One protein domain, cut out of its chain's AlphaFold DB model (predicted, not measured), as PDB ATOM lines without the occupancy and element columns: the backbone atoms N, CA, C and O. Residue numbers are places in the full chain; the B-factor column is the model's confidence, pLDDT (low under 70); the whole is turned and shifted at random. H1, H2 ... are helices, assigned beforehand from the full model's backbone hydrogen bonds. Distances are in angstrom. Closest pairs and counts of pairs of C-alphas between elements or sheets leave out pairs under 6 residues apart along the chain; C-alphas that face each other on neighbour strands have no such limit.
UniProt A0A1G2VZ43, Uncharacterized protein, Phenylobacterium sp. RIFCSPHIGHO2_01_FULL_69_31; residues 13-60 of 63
ATOM      1  N   ILE A  13      -0.002   7.647 -56.234       83.81
ATOM      2  CA  ILE A  13       0.395   6.713 -55.174       83.81
ATOM      3  C   ILE A  13       1.771   7.105 -54.643       83.81
ATOM      4  O   ILE A  13       1.946   7.238 -53.430       83.81
ATOM      5  N   SER A  14       2.735   7.340 -55.537       84.56
ATOM      6  CA  SER A  14       4.068   7.800 -55.135       84.56
ATOM      7  C   SER A  14       4.025   9.196 -54.513       84.56
ATOM      8  O   SER A  14       4.681   9.418 -53.496       84.56
ATOM      9  N   GLY A  15       3.212  10.107 -55.058       87.62
ATOM     10  CA  GLY A  15       3.020  11.449 -54.502       87.62
ATOM     11  C   GLY A  15       2.459  11.418 -53.081       87.62
ATOM     12  O   GLY A  15       3.033  12.025 -52.177       87.62
ATOM     13  N   LYS A  16       1.396  10.638 -52.854       87.94
ATOM     14  CA  LYS A  16       0.812  10.456 -51.522       87.94
ATOM     15  C   LYS A  16       1.808   9.822 -50.552       87.94
ATOM     16  O   LYS A  16       1.990  10.330 -49.455       87.94
ATOM     17  N   LYS A  17       2.512   8.765 -50.971       90.44
ATOM     18  CA  LYS A  17       3.529   8.115 -50.133       90.44
ATOM     19  C   LYS A  17       4.656   9.076 -49.751       90.44
ATOM     20  O   LYS A  17       5.109   9.056 -48.612       90.44
ATOM     21  N   TYR A  18       5.121   9.899 -50.688       90.25
ATOM     22  CA  TYR A  18       6.133  10.912 -50.403       90.25
ATOM     23  C   TYR A  18       5.627  11.932 -49.383       90.25
ATOM     24  O   TYR A  18       6.319  12.189 -48.401       90.25
ATOM     25  N   GLN A  19       4.410  12.445 -49.569       93.44
ATOM     26  CA  GLN A  19       3.782  13.358 -48.619       93.44
ATOM     27  C   GLN A  19       3.680  12.732 -47.218       93.44
ATOM     28  O   GLN A  19       4.113  13.352 -46.250       93.44
ATOM     29  N   ASP A  20       3.191  11.496 -47.109       95.31
ATOM     30  CA  ASP A  20       3.065  10.791 -45.828       95.31
ATOM     31  C   ASP A  20       4.434  10.642 -45.132       95.31
ATOM     32  O   ASP A  20       4.561  10.936 -43.945       95.31
ATOM     33  N   MET A  21       5.487  10.282 -45.878       95.81
ATOM     34  CA  MET A  21       6.851  10.194 -45.337       95.81
ATOM     35  C   MET A  21       7.402  11.553 -44.883       95.81
ATOM     36  O   MET A  21       8.126  11.613 -43.892       95.81
ATOM     37  N   GLN A  22       7.086  12.646 -45.588       96.44
ATOM     38  CA  GLN A  22       7.484  13.993 -45.164       96.44
ATOM     39  C   GLN A  22       6.822  14.378 -43.836       96.44
ATOM     40  O   GLN A  22       7.497  14.897 -42.950       96.44
ATOM     41  N   HIS A  23       5.528  14.081 -43.675       96.56
ATOM     42  CA  HIS A  23       4.819  14.309 -42.416       96.56
ATOM     43  C   HIS A  23       5.393  13.460 -41.276       96.56
ATOM     44  O   HIS A  23       5.686  13.990 -40.208       96.56
ATOM     45  N   GLU A  24       5.629  12.167 -41.510       96.25
ATOM     46  CA  GLU A  24       6.217  11.281 -40.501       96.25
ATOM     47  C   GLU A  24       7.620  11.738 -40.081       96.25
ATOM     48  O   GLU A  24       7.934  11.763 -38.890       96.25
ATOM     49  N   PHE A  25       8.455  12.154 -41.036       95.88
ATOM     50  CA  PHE A  25       9.773  12.703 -40.738       95.88
ATOM     51  C   PHE A  25       9.688  14.013 -39.945       95.88
ATOM     52  O   PHE A  25      10.474  14.216 -39.026       95.88
ATOM     53  N   ALA A  26       8.736  14.894 -40.257       93.00
ATOM     54  CA  ALA A  26       8.562  16.137 -39.511       93.00
ATOM     55  C   ALA A  26       8.118  15.892 -38.058       93.00
ATOM     56  O   ALA A  26       8.570  16.589 -37.154       93.00
ATOM     57  N   GLU A  27       7.257  14.899 -37.824       93.19
ATOM     58  CA  GLU A  27       6.729  14.598 -36.487       93.19
ATOM     59  C   GLU A  27       7.674  13.748 -35.633       93.19
ATOM     60  O   GLU A  27       7.758  13.936 -34.420       93.19
ATOM     61  N   LYS A  28       8.335  12.762 -36.246       94.06
ATOM     62  CA  LYS A  28       9.061  11.692 -35.538       94.06
ATOM     63  C   LYS A  28      10.484  11.497 -36.035       94.06
ATOM     64  O   LYS A  28      11.180  10.597 -35.565       94.06
ATOM     65  N   GLY A  29      10.910  12.287 -37.015       92.38
ATOM     66  CA  GLY A  29      12.255  12.207 -37.547       92.38
ATOM     67  C   GLY A  29      13.289  12.465 -36.452       92.38
ATOM     68  O   GLY A  29      13.032  13.198 -35.496       92.38
ATOM     69  N   PRO A  30      14.498  11.904 -36.587       94.88
ATOM     70  CA  PRO A  30      15.531  11.977 -35.560       94.88
ATOM     71  C   PRO A  30      16.230  13.349 -35.522       94.88
ATOM     72  O   PRO A  30      17.415  13.421 -35.210       94.88
ATOM     73  N   VAL A  31      15.534  14.437 -35.875       93.44
ATOM     74  CA  VAL A  31      16.112  15.778 -36.062       93.44
ATOM     75  C   VAL A  31      16.793  16.257 -34.784       93.44
ATOM     76  O   VAL A  31      17.954  16.648 -34.828       93.44
ATOM     77  N   GLU A  32      16.118  16.160 -33.637       92.06
ATOM     78  CA  GLU A  32      16.680  16.599 -32.355       92.06
ATOM     79  C   GLU A  32      17.890  15.754 -31.932       92.06
ATOM     80  O   GLU A  32      18.925  16.292 -31.541       92.06
ATOM     81  N   GLN A  33      17.792  14.427 -32.063       93.06
ATOM     82  CA  GLN A  33      18.900  13.526 -31.749       93.06
ATOM     83  C   GLN A  33      20.119  13.837 -32.625       93.06
ATOM     84  O   GLN A  33      21.232  13.961 -32.119       93.06
ATOM     85  N   LYS A  34      19.913  13.994 -33.937       93.75
ATOM     86  CA  LYS A  34      20.992  14.271 -34.888       93.75
ATOM     87  C   LYS A  34      21.588  15.662 -34.716       93.75
ATOM     88  O   LYS A  34      22.796  15.801 -34.873       93.75
ATOM     89  N   ALA A  35      20.786  16.658 -34.346       91.19
ATOM     90  CA  ALA A  35      21.290  17.980 -33.992       91.19
ATOM     91  C   ALA A  35      22.231  17.908 -32.780       91.19
ATOM     92  O   ALA A  35      23.324  18.464 -32.821       91.19
ATOM     93  N   ARG A  36      21.851  17.153 -31.743       90.38
ATOM     94  CA  ARG A  36      22.677  16.962 -30.543       90.38
ATOM     95  C   ARG A  36      23.962  16.183 -30.826       90.38
ATOM     96  O   ARG A  36      25.017  16.550 -30.325       90.38
ATOM     97  N   GLU A  37      23.887  15.118 -31.624       89.81
ATOM     98  CA  GLU A  37      25.077  14.368 -32.058       89.81
ATOM     99  C   GLU A  37      26.047  15.270 -32.841       89.81
ATOM    100  O   GLU A  37      27.256  15.191 -32.638       89.81
ATOM    101  N   ALA A  38      25.527  16.154 -33.701       89.44
ATOM    102  CA  ALA A  38      26.338  17.112 -34.444       89.44
ATOM    103  C   ALA A  38      26.976  18.177 -33.538       89.44
ATOM    104  O   ALA A  38      28.161  18.451 -33.689       89.44
ATOM    105  N   GLU A  39      26.232  18.738 -32.582       88.44
ATOM    106  CA  GLU A  39      26.762  19.681 -31.584       88.44
ATOM    107  C   GLU A  39      27.923  19.053 -30.799       88.44
ATOM    108  O   GLU A  39      29.018  19.602 -30.757       88.44
ATOM    109  N   GLN A  40      27.732  17.834 -30.290       88.62
ATOM    110  CA  GLN A  40      28.780  17.109 -29.565       88.62
ATOM    111  C   GLN A  40      30.010  16.807 -30.425       88.62
ATOM    112  O   GLN A  40      31.125  16.786 -29.912       88.62
ATOM    113  N   ALA A  41      29.823  16.551 -31.723       87.06
ATOM    114  CA  ALA A  41      30.939  16.347 -32.639       87.06
ATOM    115  C   ALA A  41      31.753  17.636 -32.843       87.06
ATOM    116  O   ALA A  41      32.977  17.567 -32.944       87.06
ATOM    117  N   LEU A  42      31.089  18.799 -32.861       86.19
ATOM    118  CA  LEU A  42      31.750  20.107 -32.929       86.19
ATOM    119  C   LEU A  42      32.468  20.471 -31.626       86.19
ATOM    120  O   LEU A  42      33.519  21.093 -31.686       86.19
ATOM    121  N   ASP A  43      31.954  20.048 -30.472       86.94
ATOM    122  CA  ASP A  43      32.612  20.242 -29.169       86.94
ATOM    123  C   ASP A  43      33.700  19.188 -28.875       86.94
ATOM    124  O   ASP A  43      34.335  19.191 -27.816       86.94
ATOM    125  N   GLY A  44      33.904  18.247 -29.799       81.62
ATOM    126  CA  GLY A  44      34.900  17.192 -29.694       81.62
ATOM    127  C   GLY A  44      36.339  17.679 -29.916       81.62
ATOM    128  O   GLY A  44      36.577  18.811 -30.335       81.62
ATOM    129  N   PRO A  45      37.339  16.802 -29.705       81.62
ATOM    130  CA  PRO A  45      38.760  17.150 -29.823       81.62
ATOM    131  C   PRO A  45      39.186  17.622 -31.225       81.62
ATOM    132  O   PRO A  45      40.236  18.239 -31.364       81.62
ATOM    133  N   GLU A  46      38.392  17.338 -32.259       85.19
ATOM    134  CA  GLU A  46      38.637  17.775 -33.643       85.19
ATOM    135  C   GLU A  46      37.924  19.096 -33.999       85.19
ATOM    136  O   GLU A  46      38.157  19.654 -35.071       85.19
ATOM    137  N   GLY A  47      37.079  19.625 -33.106       87.50
ATOM    138  CA  GLY A  47      36.237  20.797 -33.348       87.50
ATOM    139  C   GLY A  47      37.008  22.079 -33.648       87.50
ATOM    140  O   GLY A  47      36.685  22.802 -34.591       87.50
ATOM    141  N   GLU A  48      38.074  22.339 -32.889       87.94
ATOM    142  CA  GLU A  48      38.918  23.523 -33.094       87.94
ATOM    143  C   GLU A  48      39.619  23.492 -34.458       87.94
ATOM    144  O   GLU A  48      39.612  24.489 -35.181       87.94
ATOM    145  N   ALA A  49      40.157  22.331 -34.847       87.81
ATOM    146  CA  ALA A  49      40.807  22.143 -36.142       87.81
ATOM    147  C   ALA A  49      39.810  22.280 -37.307       87.81
ATOM    148  O   ALA A  49      40.142  22.835 -38.356       87.81
ATOM    149  N   LEU A  50      38.571  21.814 -37.121       88.12
ATOM    150  CA  LEU A  50      37.502  21.985 -38.101       88.12
ATOM    151  C   LEU A  50      37.114  23.462 -38.274       88.12
ATOM    152  O   LEU A  50      36.920  23.918 -39.402       88.12
ATOM    153  N   GLU A  51      37.025  24.225 -37.182       90.50
ATOM    154  CA  GLU A  51      36.718  25.659 -37.231       90.50
ATOM    155  C   GLU A  51      37.856  26.472 -37.866       90.50
ATOM    156  O   GLU A  51      37.596  27.405 -38.631       90.50
ATOM    157  N   GLU A  52      39.113  26.110 -37.604       89.75
ATOM    158  CA  GLU A  52      40.275  26.691 -38.284       89.75
ATOM    159  C   GLU A  52      40.212  26.427 -39.796       89.75
ATOM    160  O   GLU A  52      40.235  27.371 -40.588       89.75
ATOM    161  N   ALA A  53      39.986  25.172 -40.205       89.94
ATOM    162  CA  ALA A  53      39.834  24.806 -41.613       89.94
ATOM    163  C   ALA A  53      38.660  25.536 -42.297       89.94
ATOM    164  O   ALA A  53      38.758  25.929 -43.467       89.94
ATOM    165  N   ARG A  54      37.552  25.762 -41.575       90.69
ATOM    166  CA  ARG A  54      36.398  26.530 -42.069       90.69
ATOM    167  C   ARG A  54      36.774  27.985 -42.350       90.69
ATOM    168  O   ARG A  54      36.387  28.509 -43.397       90.69
ATOM    169  N   LYS A  55      37.518  28.634 -41.448       93.50
ATOM    170  CA  LYS A  55      37.986  30.023 -41.624       93.50
ATOM    171  C   LYS A  55      38.977  30.138 -42.771       93.50
ATOM    172  O   LYS A  55      38.790  30.991 -43.634       93.50
ATOM    173  N   ASP A  56      39.956  29.242 -42.833       92.88
ATOM    174  CA  ASP A  56      40.948  29.226 -43.909       92.88
ATOM    175  C   ASP A  56      40.280  29.079 -45.280       92.88
ATOM    176  O   ASP A  56      40.561  29.842 -46.206       92.88
ATOM    177  N   THR A  57      39.308  28.172 -45.394       90.25
ATOM    178  CA  THR A  57      38.529  27.998 -46.627       90.25
ATOM    179  C   THR A  57      37.711  29.248 -46.966       90.25
ATOM    180  O   THR A  57      37.701  29.678 -48.120       90.25
ATOM    181  N   ALA A  58      37.042  29.860 -45.981       89.50
ATOM    182  CA  ALA A  58      36.240  31.071 -46.179       89.50
ATOM    183  C   ALA A  58      37.083  32.278 -46.630       89.50
ATOM    184  O   ALA A  58      36.611  33.113 -47.399       89.50
ATOM    185  N   GLU A  59      38.338  32.349 -46.189       91.75
ATOM    186  CA  GLU A  59      39.308  33.369 -46.595       91.75
ATOM    187  C   GLU A  59      40.029  33.026 -47.913       91.75
ATOM    188  O   GLU A  59      40.878  33.793 -48.371       91.75
ATOM    189  N   GLY A  60      39.707  31.888 -48.541       84.88
ATOM    190  CA  GLY A  60      40.352  31.418 -49.768       84.88
ATOM    191  C   GLY A  60      41.794  30.940 -49.563       84.88
ATOM    192  O   GLY A  60      42.529  30.763 -50.534       84.88
TER     193      GLY A  60
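This is residues 13 to 60 of the 63 residues of an uncharacterized protein of Phenylobacterium sp. RIFCSPHIGHO2_01_FULL_69_31 (UniProt A0A1G2VZ43). Three helices stand end to end in a wide, open U: H2 makes the base, H1 slants away from one end of it as a splayed arm, and H3 turns off the other end at a right angle. The hollow between H1 and H3 is empty, and there is no core; H2 and H3 make a corner through a tight link. The printed part has 48 residues with three named helices, in the order H1, H2, H3, and no named strand; the class is all helix. The whole is extended, with a radius of gyration of the C-alphas of 17.5 A, and its flat outline spans 47 by 25 by 10 A.

H1 is residues 13 to 28, Ile 13 to Lys 28, and measures 22.0 A from first to last C-alpha; it begins with C-alpha 13 at (0.395, 6.713, -55.174). It is the longest helix, with 16 residues. H2 is residues 31 to 42, Val 31 to Leu 42, 16.5 A long, and begins with C-alpha 31 at (16.112, 15.778, -36.062). H3 is residues 47 to 58, Gly 47 to Ala 58, 16.4 A long, and ends with C-alpha 58 at (36.240, 31.071, -46.179).

H1 touches no helix. H1 and H2 are only just apart, with their closest C-alphas 8.5 A from each other. H1 and H3 are apart. H2 and H3 touch only at the corner by their link, and only just, with 3 pairs of C-alphas within 8 A. Their closest C-alphas are those of Ala 41 and Gly 47, 7.0 A apart. H2 touches H3 with residues 41 to 42 alone, and H3 touches H2 with residues 47 to 50 alone. Their lines are about perpendicular, at 90 degrees, and their centres are 18.6 A apart. In H1, H2 and H3 every O i to N i+4 pair is within hydrogen-bond range.

The two C-alphas farthest apart are those of Ile 13 and Glu 59, at 47.9 A, and the C-alphas of Ile 13 and Gly 60, the first and last printed, are 47.3 A apart. Residues 13 to 20 and 22 to 28 of H1 stand free, as do residues 30 to 38, of which 31 to 38 belong to H2, and residues 52 to 60, of which 52 to 58 belong to H3. The links from H1 to H2, with 2 residues, and from H2 to H3, with 4 residues, are both tight. The printed part has no cut. The mean pLDDT of the printed part is 90.3, and no printed residue is under 70.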